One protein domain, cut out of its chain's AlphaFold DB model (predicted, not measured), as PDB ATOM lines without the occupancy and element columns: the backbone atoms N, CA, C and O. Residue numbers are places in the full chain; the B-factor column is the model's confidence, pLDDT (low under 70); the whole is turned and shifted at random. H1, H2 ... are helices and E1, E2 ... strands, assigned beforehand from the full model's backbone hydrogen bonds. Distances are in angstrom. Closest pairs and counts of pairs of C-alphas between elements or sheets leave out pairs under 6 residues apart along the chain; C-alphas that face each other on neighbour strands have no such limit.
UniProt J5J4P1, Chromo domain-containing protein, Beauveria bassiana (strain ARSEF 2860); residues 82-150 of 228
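AT A GLANCE: This is residues 82 to 150 of the 228 residues of the protein "Chromo domain-containing protein" of Beauveria bassiana (strain ARSEF 2860) (UniProt J5J4P1). Picture a strongly twisted, curled sheet of four strands, with two short helices, H1 and H2, gathered at the end of the sheet where edge strand E1 lies. The long strand E2 bends sharply and turns from E3 to E1; H1, straight after E4, sits beside the strands between E3 and E1, and H2 packs on E1. Residues 140 to 150 follow H2 as a tail with no named element. The printed part has 69 residues, with E1, E2, E3, E4, H1 and H2 along the chain, a sheet order E1 - E2 - E3 - E4, all antiparallel, and a mixed class of helices and strands. It is compact, with a radius of gyration of the C-alphas of 11.9 A, yet elongated in outline, spanning 37 by 24 by 19 A.

HOW THE PARTS SIT: Start at the inner strands E2, residues 89 to 100, and E3, residues 103 to 110, an antiparallel hairpin at 150 degrees, where N 94 and O 107 are 3.0 A apart, within hydrogen-bond range. E2 bends by 84 degrees at residue 92. Beside its residues 89 to 92 look for edge strand E1, residues 83 to 86, in an antiparallel hairpin with N 84 and O 91 at 2.8 A. On E3's other side find edge strand E4, residues 118 to 121, again an antiparallel hairpin, with N 106 and O 120 at 2.8 A. The four form a meander, each strand the antiparallel neighbour of the one before, and E1 and E4 stay apart. Helix H1, residues 122 to 128, is at the sheet's level, with a height over the sheet of 1.7 A; its closest C-alphas to E3 are those of Glu 122 and Ser 105, 5.2 A, and to E1 those of Leu 125 and Tyr 86, 6.1 A. Helix H2, residues 130 to 139, only grazes the sheet, with the C-alphas of Gln 132 and Val 84 closest at 5.7 A. H1 and H2 are close but not clearly touching, at a steep tilt of 47 degrees, opposite ways; their closest C-alphas, of Gln 126 and Leu 133, are 6.2 A apart. In H1 and H2 every O i to N i+4 pair is within hydrogen-bond range.

IN THESE COORDINATES: Find C-alpha 83 at (151.913, 55.466, 27.965), where E1 begins. E2 runs 26.1 A from C-alpha 89 to C-alpha 100 at (151.185, 43.807, 6.466), and E3 returns over 22.0 A. H2 runs 14.4 A to C-alpha 139 at (156.916, 62.329, 21.488).

THE WHOLE: The farthest C-alphas, of Asn 114 and Ser 150, are 37.4 A apart. The printed part has no cut, and no link between named elements is long. Mean pLDDT of the printed part is 94.5, and no printed residue is under 70.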
ATOM      1  N   GLN A  82     155.366  57.485  26.738       88.50
ATOM      2  CA  GLN A  82     155.282  56.105  26.229       88.50
ATOM      3  C   GLN A  82     154.029  55.362  26.720       88.50
ATOM      4  O   GLN A  82     153.841  54.184  26.428       88.50
ATOM      5  N   LEU A  83     153.157  56.042  27.468       93.38
ATOM      6  CA  LEU A  83     151.913  55.466  27.965       93.38
ATOM      7  C   LEU A  83     150.775  55.663  26.962       93.38
ATOM      8  O   LEU A  83     150.502  56.784  26.530       93.38
ATOM      9  N   VAL A  84     150.065  54.577  26.668       94.62
ATOM     10  CA  VAL A  84     148.825  54.569  25.886       94.62
ATOM     11  C   VAL A  84     147.683  53.949  26.688       94.62
ATOM     12  O   VAL A  84     147.889  53.175  27.626       94.62
ATOM     13  N   HIS A  85     146.447  54.288  26.330       94.62
ATOM     14  CA  HIS A  85     145.238  53.737  26.939       94.62
ATOM     15  C   HIS A  85     144.507  52.919  25.888       94.62
ATOM     16  O   HIS A  85     144.200  53.436  24.818       94.62
ATOM     17  N   TYR A  86     144.269  51.650  26.205       95.69
ATOM     18  CA  TYR A  86     143.574  50.713  25.337       95.69
ATOM     19  C   TYR A  86     142.691  49.778  26.162       95.69
ATOM     20  O   TYR A  86     143.132  49.256  27.194       95.69
ATOM     21  N   ASN A  87     141.442  49.575  25.731       94.12
ATOM     22  CA  ASN A  87     140.463  48.696  26.387       94.12
ATOM     23  C   ASN A  87     140.284  49.013  27.884       94.12
ATOM     24  O   ASN A  87     140.222  48.127  28.741       94.12
ATOM     25  N   GLY A  88     140.258  50.302  28.227       93.31
ATOM     26  CA  GLY A  88     140.076  50.743  29.609       93.31
ATOM     27  C   GLY A  88     141.308  50.581  30.512       93.31
ATOM     28  O   GLY A  88     141.224  50.936  31.685       93.31
ATOM     29  N   ARG A  89     142.462  50.137  29.994       95.00
ATOM     30  CA  ARG A  89     143.705  49.929  30.763       95.00
ATOM     31  C   ARG A  89     144.873  50.754  30.222       95.00
ATOM     32  O   ARG A  89     144.880  51.137  29.057       95.00
ATOM     33  N   LYS A  90     145.861  51.025  31.080       95.31
ATOM     34  CA  LYS A  90     147.114  51.694  30.697       95.31
ATOM     35  C   LYS A  90     148.139  50.670  30.222       95.31
ATOM     36  O   LYS A  90     148.310  49.629  30.858       95.31
ATOM     37  N   TRP A  91     148.842  51.022  29.163       96.44
ATOM     38  CA  TRP A  91     149.876  50.215  28.543       96.44
ATOM     39  C   TRP A  91     151.112  51.065  28.282       96.44
ATOM     40  O   TRP A  91     151.004  52.260  28.021       96.44
ATOM     41  N   GLU A  92     152.275  50.443  28.361       95.44
ATOM     42  CA  GLU A  92     153.566  51.003  27.996       95.44
ATOM     43  C   GLU A  92     153.930  50.518  26.591       95.44
ATOM     44  O   GLU A  92     153.825  49.329  26.285       95.44
ATOM     45  N   TYR A  93     154.299  51.448  25.718       95.62
ATOM     46  CA  TYR A  93     154.801  51.151  24.383       95.62
ATOM     47  C   TYR A  93     156.249  50.661  24.468       95.62
ATOM     48  O   TYR A  93     157.104  51.389  24.958       95.62
ATOM     49  N   GLU A  94     156.530  49.456  23.966       94.56
ATOM     50  CA  GLU A  94     157.897  48.913  23.940       94.56
ATOM     51  C   GLU A  94     158.502  48.903  22.533       94.56
ATOM     52  O   GLU A  94     159.663  49.263  22.335       94.56
ATOM     53  N   SER A  95     157.731  48.466  21.538       95.56
ATOM     54  CA  SER A  95     158.194  48.358  20.153       95.56
ATOM     55  C   SER A  95     157.023  48.330  19.171       95.56
ATOM     56  O   SER A  95     155.862  48.480  19.550       95.56
ATOM     57  N   TYR A  96     157.316  48.145  17.886       96.94
ATOM     58  CA  TYR A  96     156.316  48.032  16.832       96.94
ATOM     59  C   TYR A  96     156.655  46.903  15.862       96.94
ATOM     60  O   TYR A  96     157.804  46.472  15.763       96.94
ATOM     61  N   GLU A  97     155.646  46.477  15.112       97.06
ATOM     62  CA  GLU A  97     155.763  45.501  14.037       97.06
ATOM     63  C   GLU A  97     154.844  45.891  12.874       97.06
ATOM     64  O   GLU A  97     153.715  46.347  13.075       97.06
ATOM     65  N   TRP A  98     155.327  45.713  11.645       96.06
ATOM     66  CA  TRP A  98     154.505  45.824  10.441       96.06
ATOM     67  C   TRP A  98     153.911  44.450  10.139       96.06
ATOM     68  O   TRP A  98     154.635  43.555   9.713       96.06
ATOM     69  N   LEU A  99     152.607  44.278  10.366       93.12
ATOM     70  CA  LEU A  99     151.932  42.996  10.116       93.12
ATOM     71  C   LEU A  99     151.756  42.729   8.621       93.12
ATOM     72  O   LEU A  99     151.857  41.602   8.146       93.12
ATOM     73  N   GLU A 100     151.449  43.796   7.894       91.75
ATOM     74  CA  GLU A 100     151.185  43.807   6.466       91.75
ATOM     75  C   GLU A 100     151.735  45.122   5.897       91.75
ATOM     76  O   GLU A 100     152.129  46.031   6.639       91.75
ATOM     77  N   ALA A 101     151.758  45.245   4.571       89.88
ATOM     78  CA  ALA A 101     152.257  46.442   3.912       89.88
ATOM     79  C   ALA A 101     151.464  47.687   4.362       89.88
ATOM     80  O   ALA A 101     150.272  47.810   4.089       89.88
ATOM     81  N   GLY A 102     152.131  48.599   5.077       89.19
ATOM     82  CA  GLY A 102     151.522  49.821   5.612       89.19
ATOM     83  C   GLY A 102     150.615  49.639   6.840       89.19
ATOM     84  O   GLY A 102     150.047  50.632   7.301       89.19
ATOM     85  N   ILE A 103     150.496  48.426   7.402       95.00
ATOM     86  CA  ILE A 103     149.678  48.139   8.597       95.00
ATOM     87  C   ILE A 103     150.575  47.998   9.834       95.00
ATOM     88  O   ILE A 103     151.286  47.003   9.994       95.00
ATOM     89  N   LEU A 104     150.524  48.994  10.720       97.12
ATOM     90  CA  LEU A 104     151.354  49.075  11.923       97.12
ATOM     91  C   LEU A 104     150.646  48.463  13.141       97.12
ATOM     92  O   LEU A 104     149.472  48.737  13.395       97.12
ATOM     93  N   SER A 105     151.377  47.682  13.932       97.81
ATOM     94  CA  SER A 105     150.968  47.250  15.271       97.81
ATOM     95  C   SER A 105     152.015  47.622  16.310       97.81
ATOM     96  O   SER A 105     153.205  47.691  16.012       97.81
ATOM     97  N   LEU A 106     151.558  47.894  17.527       97.56
ATOM     98  CA  LEU A 106     152.389  48.297  18.651       97.56
ATOM     99  C   LEU A 106     152.452  47.141  19.642       97.56
ATOM    100  O   LEU A 106     151.426  46.557  19.986       97.56
ATOM    101  N   ASN A 107     153.658  46.823  20.089       97.25
ATOM    102  CA  ASN A 107     153.917  45.864  21.146       97.25
ATOM    103  C   ASN A 107     153.769  46.584  22.488       97.25
ATOM    104  O   ASN A 107     154.565  47.469  22.822       97.25
ATOM    105  N   LEU A 108     152.704  46.251  23.207       96.50
ATOM    106  CA  LEU A 108     152.253  46.963  24.390       96.50
ATOM    107  C   LEU A 108     152.395  46.095  25.633       96.50
ATOM    108  O   LEU A 108     151.892  44.973  25.685       96.50
ATOM    109  N   LYS A 109     153.007  46.648  26.676       96.19
ATOM    110  CA  LYS A 109     153.131  46.009  27.984       96.19
ATOM    111  C   LYS A 109     152.110  46.578  28.970       96.19
ATOM    112  O   LYS A 109     152.033  47.793  29.141       96.19
ATOM    113  N   PRO A 110     151.308  45.745  29.641       95.44
ATOM    114  CA  PRO A 110     150.281  46.240  30.549       95.44
ATOM    115  C   PRO A 110     150.903  46.804  31.830       95.44
ATOM    116  O   PRO A 110     151.674  46.139  32.521       95.44
ATOM    117  N   VAL A 111     150.532  48.034  32.183       94.56
ATOM    118  CA  VAL A 111     151.084  48.712  33.364       94.56
ATOM    119  C   VAL A 111     150.495  48.113  34.639       94.56
ATOM    120  O   VAL A 111     149.277  48.035  34.796       94.56
ATOM    121  N   GLY A 112     151.364  47.732  35.579       92.25
ATOM    122  CA  GLY A 112     150.957  47.151  36.864       92.25
ATOM    123  C   GLY A 112     150.497  45.691  36.780       92.25
ATOM    124  O   GLY A 112     149.894  45.191  37.726       92.25
ATOM    125  N   SER A 113     150.773  45.010  35.664       90.06
ATOM    126  CA  SER A 113     150.518  43.583  35.478       90.06
ATOM    127  C   SER A 113     151.787  42.884  34.993       90.06
ATOM    128  O   SER A 113     152.564  43.455  34.237       90.06
ATOM    129  N   ASN A 114     151.963  41.623  35.386       88.88
ATOM    130  CA  ASN A 114     153.037  40.752  34.887       88.88
ATOM    131  C   ASN A 114     152.581  39.898  33.693       88.88
ATOM    132  O   ASN A 114     153.191  38.876  33.384       88.88
ATOM    133  N   SER A 115     151.462  40.256  33.064       90.06
ATOM    134  CA  SER A 115     151.009  39.585  31.850       90.06
ATOM    135  C   SER A 115     151.945  39.887  30.682       90.06
ATOM    136  O   SER A 115     152.592  40.934  30.648       90.06
ATOM    137  N   ALA A 116     151.997  38.954  29.734       93.62
ATOM    138  CA  ALA A 116     152.773  39.108  28.515       93.62
ATOM    139  C   ALA A 116     152.347  40.356  27.731       93.62
ATOM    140  O   ALA A 116     151.219  40.843  27.871       93.62
ATOM    141  N   ASN A 117     153.259  40.843  26.896       95.12
ATOM    142  CA  ASN A 117     152.961  41.935  25.992       95.12
ATOM    143  C   ASN A 117     151.911  41.518  24.959       95.12
ATOM    144  O   ASN A 117     151.802  40.346  24.589       95.12
ATOM    145  N   GLU A 118     151.173  42.501  24.466       96.69
ATOM    146  CA  GLU A 118     150.146  42.326  23.452       96.69
ATOM    147  C   GLU A 118     150.495  43.141  22.209       96.69
ATOM    148  O   GLU A 118     150.858  44.314  22.300       96.69
ATOM    149  N   LEU A 119     150.358  42.522  21.038       97.38
ATOM    150  CA  LEU A 119     150.526  43.206  19.766       97.38
ATOM    151  C   LEU A 119     149.175  43.773  19.313       97.38
ATOM    152  O   LEU A 119     148.285  43.032  18.897       97.38
ATOM    153  N   VAL A 120     149.022  45.094  19.396       97.75
ATOM    154  CA  VAL A 120     147.758  45.791  19.119       97.75
ATOM    155  C   VAL A 120     147.886  46.637  17.856       97.75
ATOM    156  O   VAL A 120     148.778  47.481  17.756       97.75
ATOM    157  N   ARG A 121     146.972  46.456  16.891       97.56
ATOM    158  CA  ARG A 121     146.936  47.280  15.669       97.56
ATOM    159  C   ARG A 121     146.764  48.760  16.011       97.56
ATOM    160  O   ARG A 121     145.902  49.126  16.812       97.56
ATOM    161  N   GLU A 122     147.518  49.616  15.329       97.25
ATOM    162  CA  GLU A 122     147.469  51.073  15.498       97.25
ATOM    163  C   GLU A 122     146.041  51.622  15.318       97.25
ATOM    164  O   GLU A 122     145.590  52.463  16.097       97.25
ATOM    165  N   ALA A 123     145.284  51.085  14.355       97.12
ATOM    166  CA  ALA A 123     143.892  51.465  14.121       97.12
ATOM    167  C   ALA A 123     142.980  51.220  15.338       97.12
ATOM    168  O   ALA A 123     142.069  52.010  15.591       97.12
ATOM    169  N   TYR A 124     143.219  50.172  16.132       97.44
ATOM    170  CA  TYR A 124     142.420  49.909  17.334       97.44
ATOM    171  C   TYR A 124     142.721  50.913  18.443       97.44
ATOM    172  O   TYR A 124     141.795  51.414  19.080       97.44
ATOM    173  N   LEU A 125     143.991  51.289  18.601       97.25
ATOM    174  CA  LEU A 125     144.396  52.343  19.531       97.25
ATOM    175  C   LEU A 125     143.798  53.694  19.136       97.25
ATOM    176  O   LEU A 125     143.270  54.409  19.983       97.25
ATOM    177  N   GLN A 126     143.811  54.021  17.843       97.38
ATOM    178  CA  GLN A 126     143.207  55.252  17.336       97.38
ATOM    179  C   GLN A 126     141.687  55.282  17.515       97.38
ATOM    180  O   GLN A 126     141.110  56.350  17.726       97.38
ATOM    181  N   SER A 127     141.029  54.126  17.403       96.69
ATOM    182  CA  SER A 127     139.590  54.008  17.633       96.69
ATOM    183  C   SER A 127     139.223  54.186  19.106       96.69
ATOM    184  O   SER A 127     138.192  54.797  19.384       96.69
ATOM    185  N   ASP A 128     140.028  53.654  20.030       97.38
ATOM    186  CA  ASP A 128     139.763  53.711  21.474       97.38
ATOM    187  C   ASP A 128     140.153  55.069  22.075       97.38
ATOM    188  O   ASP A 128     139.331  55.746  22.697       97.38
ATOM    189  N   ASN A 129     141.395  55.512  21.844       95.94
ATOM    190  CA  ASN A 129     141.927  56.755  22.395       95.94
ATOM    191  C   ASN A 129     142.873  57.471  21.406       95.94
ATOM    192  O   ASN A 129     144.102  57.388  21.526       95.94
ATOM    193  N   PRO A 130     142.321  58.223  20.431       95.81
ATOM    194  CA  PRO A 130     143.130  58.875  19.404       95.81
ATOM    195  C   PRO A 130     144.089  59.918  19.987       95.81
ATOM    196  O   PRO A 130     145.190  60.083  19.473       95.81
ATOM    197  N   ASP A 131     143.709  60.611  21.061       94.88
ATOM    198  CA  ASP A 131     144.533  61.678  21.632       94.88
ATOM    199  C   ASP A 131     145.815  61.132  22.270       94.88
ATOM    200  O   ASP A 131     146.877  61.740  22.120       94.88
ATOM    201  N   GLN A 132     145.746  59.973  22.935       94.31
ATOM    202  CA  GLN A 132     146.938  59.330  23.488       94.31
ATOM    203  C   GLN A 132     147.845  58.754  22.403       94.31
ATOM    204  O   GLN A 132     149.054  58.966  22.472       94.31
ATOM    205  N   LEU A 133     147.288  58.116  21.368       95.69
ATOM    206  CA  LEU A 133     148.092  57.647  20.235       95.69
ATOM    207  C   LEU A 133     148.810  58.814  19.539       95.69
ATOM    208  O   LEU A 133     150.010  58.762  19.288       95.69
ATOM    209  N   LEU A 134     148.099  59.914  19.277       94.81
ATOM    210  CA  LEU A 134     148.701  61.096  18.660       94.81
ATOM    211  C   LEU A 134     149.721  61.776  19.579       94.81
ATOM    212  O   LEU A 134     150.652  62.413  19.092       94.81
ATOM    213  N   ARG A 135     149.563  61.676  20.903       94.94
ATOM    214  CA  ARG A 135     150.572  62.143  21.858       94.94
ATOM    215  C   ARG A 135     151.832  61.280  21.801       94.94
ATOM    216  O   ARG A 135     152.915  61.859  21.764       94.94
ATOM    217  N   LEU A 136     151.694  59.954  21.733       95.06
ATOM    218  CA  LEU A 136     152.817  59.036  21.532       95.06
ATOM    219  C   LEU A 136     153.596  59.426  20.268       95.06
ATOM    220  O   LEU A 136     154.797  59.662  20.343       95.06
ATOM    221  N   TRP A 137     152.909  59.629  19.138       94.88
ATOM    222  CA  TRP A 137     153.558  60.002  17.871       94.88
ATOM    223  C   TRP A 137     154.140  61.411  17.806       94.88
ATOM    224  O   TRP A 137     154.976  61.704  16.953       94.88
ATOM    225  N   LYS A 138     153.733  62.297  18.716       93.06
ATOM    226  CA  LYS A 138     154.401  63.590  18.899       93.06
ATOM    227  C   LYS A 138     155.696  63.459  19.687       93.06
ATOM    228  O   LYS A 138     156.619  64.228  19.442       93.06
ATOM    229  N   ALA A 139     155.744  62.541  20.647       93.19
ATOM    230  CA  ALA A 139     156.916  62.329  21.488       93.19
ATOM    231  C   ALA A 139     157.949  61.402  20.839       93.19
ATOM    232  O   ALA A 139     159.148  61.572  21.034       93.19
ATOM    233  N   THR A 140     157.497  60.422  20.061       91.94
ATOM    234  CA  THR A 140     158.338  59.476  19.330       91.94
ATOM    235  C   THR A 140     157.922  59.484  17.865       91.94
ATOM    236  O   THR A 140     156.741  59.291  17.586       91.94
ATOM    237  N   PRO A 141     158.848  59.694  16.911       91.50
ATOM    238  CA  PRO A 141     158.507  59.679  15.496       91.50
ATOM    239  C   PRO A 141     157.809  58.376  15.108       91.50
ATOM    240  O   PRO A 141     158.319  57.286  15.382       91.50
ATOM    241  N   ARG A 142     156.649  58.491  14.454       94.25
ATOM    242  CA  ARG A 142     155.934  57.327  13.927       94.25
ATOM    243  C   ARG A 142     156.844  56.575  12.938       94.25
ATOM    244  O   ARG A 142     157.428  57.219  12.062       94.25
ATOM    245  N   PRO A 143     156.941  55.239  13.026       95.19
ATOM    246  CA  PRO A 143     157.690  54.444  12.062       95.19
ATOM    247  C   PRO A 143     157.197  54.658  10.626       95.19
ATOM    248  O   PRO A 143     155.997  54.795  10.375       95.19
ATOM    249  N   VAL A 144     158.132  54.635   9.677       94.12
ATOM    250  CA  VAL A 144     157.851  54.716   8.238       94.12
ATOM    251  C   VAL A 144     158.044  53.336   7.619       94.12
ATOM    252  O   VAL A 144     159.037  52.660   7.891       94.12
ATOM    253  N   TYR A 145     157.098  52.912   6.783       93.69
ATOM    254  CA  TYR A 145     157.206  51.654   6.056       93.69
ATOM    255  C   TYR A 145     158.247  51.800   4.935       93.69
ATOM    256  O   TYR A 145     158.019  52.489   3.948       93.69
ATOM    257  N   VAL A 146     159.424  51.190   5.103       93.56
ATOM    258  CA  VAL A 146     160.582  51.399   4.208       93.56
ATOM    259  C   VAL A 146     160.332  50.976   2.751       93.56
ATOM    260  O   VAL A 146     160.770  51.709   1.866       93.56
ATOM    261  N   PRO A 147     159.641  49.854   2.455       93.31
ATOM    262  CA  PRO A 147     159.390  49.468   1.065       93.31
ATOM    263  C   PRO A 147     158.537  50.481   0.290       93.31
ATOM    264  O   PRO A 147     158.705  50.605  -0.920       93.31
ATOM    265  N   ASP A 148     157.648  51.201   0.980       91.12
ATOM    266  CA  ASP A 148     156.865  52.298   0.413       91.12
ATOM    267  C   ASP A 148     156.481  53.318   1.508       91.12
ATOM    268  O   ASP A 148     155.484  53.130   2.213       91.12
ATOM    269  N   PRO A 149     157.237  54.424   1.651       90.50
ATOM    270  CA  PRO A 149     156.973  55.468   2.647       90.50
ATOM    271  C   PRO A 149     155.638  56.201   2.479       90.50
ATOM    272  O   PRO A 149     155.237  56.957   3.368       90.50
ATOM    273  N   SER A 150     154.981  56.035   1.327       88.44
ATOM    274  CA  SER A 150     153.686  56.639   1.014       88.44
ATOM    275  C   SER A 150     152.504  55.722   1.335       88.44
ATOM    276  O   SER A 150     151.354  56.153   1.239       88.44
TER     277      SER A 150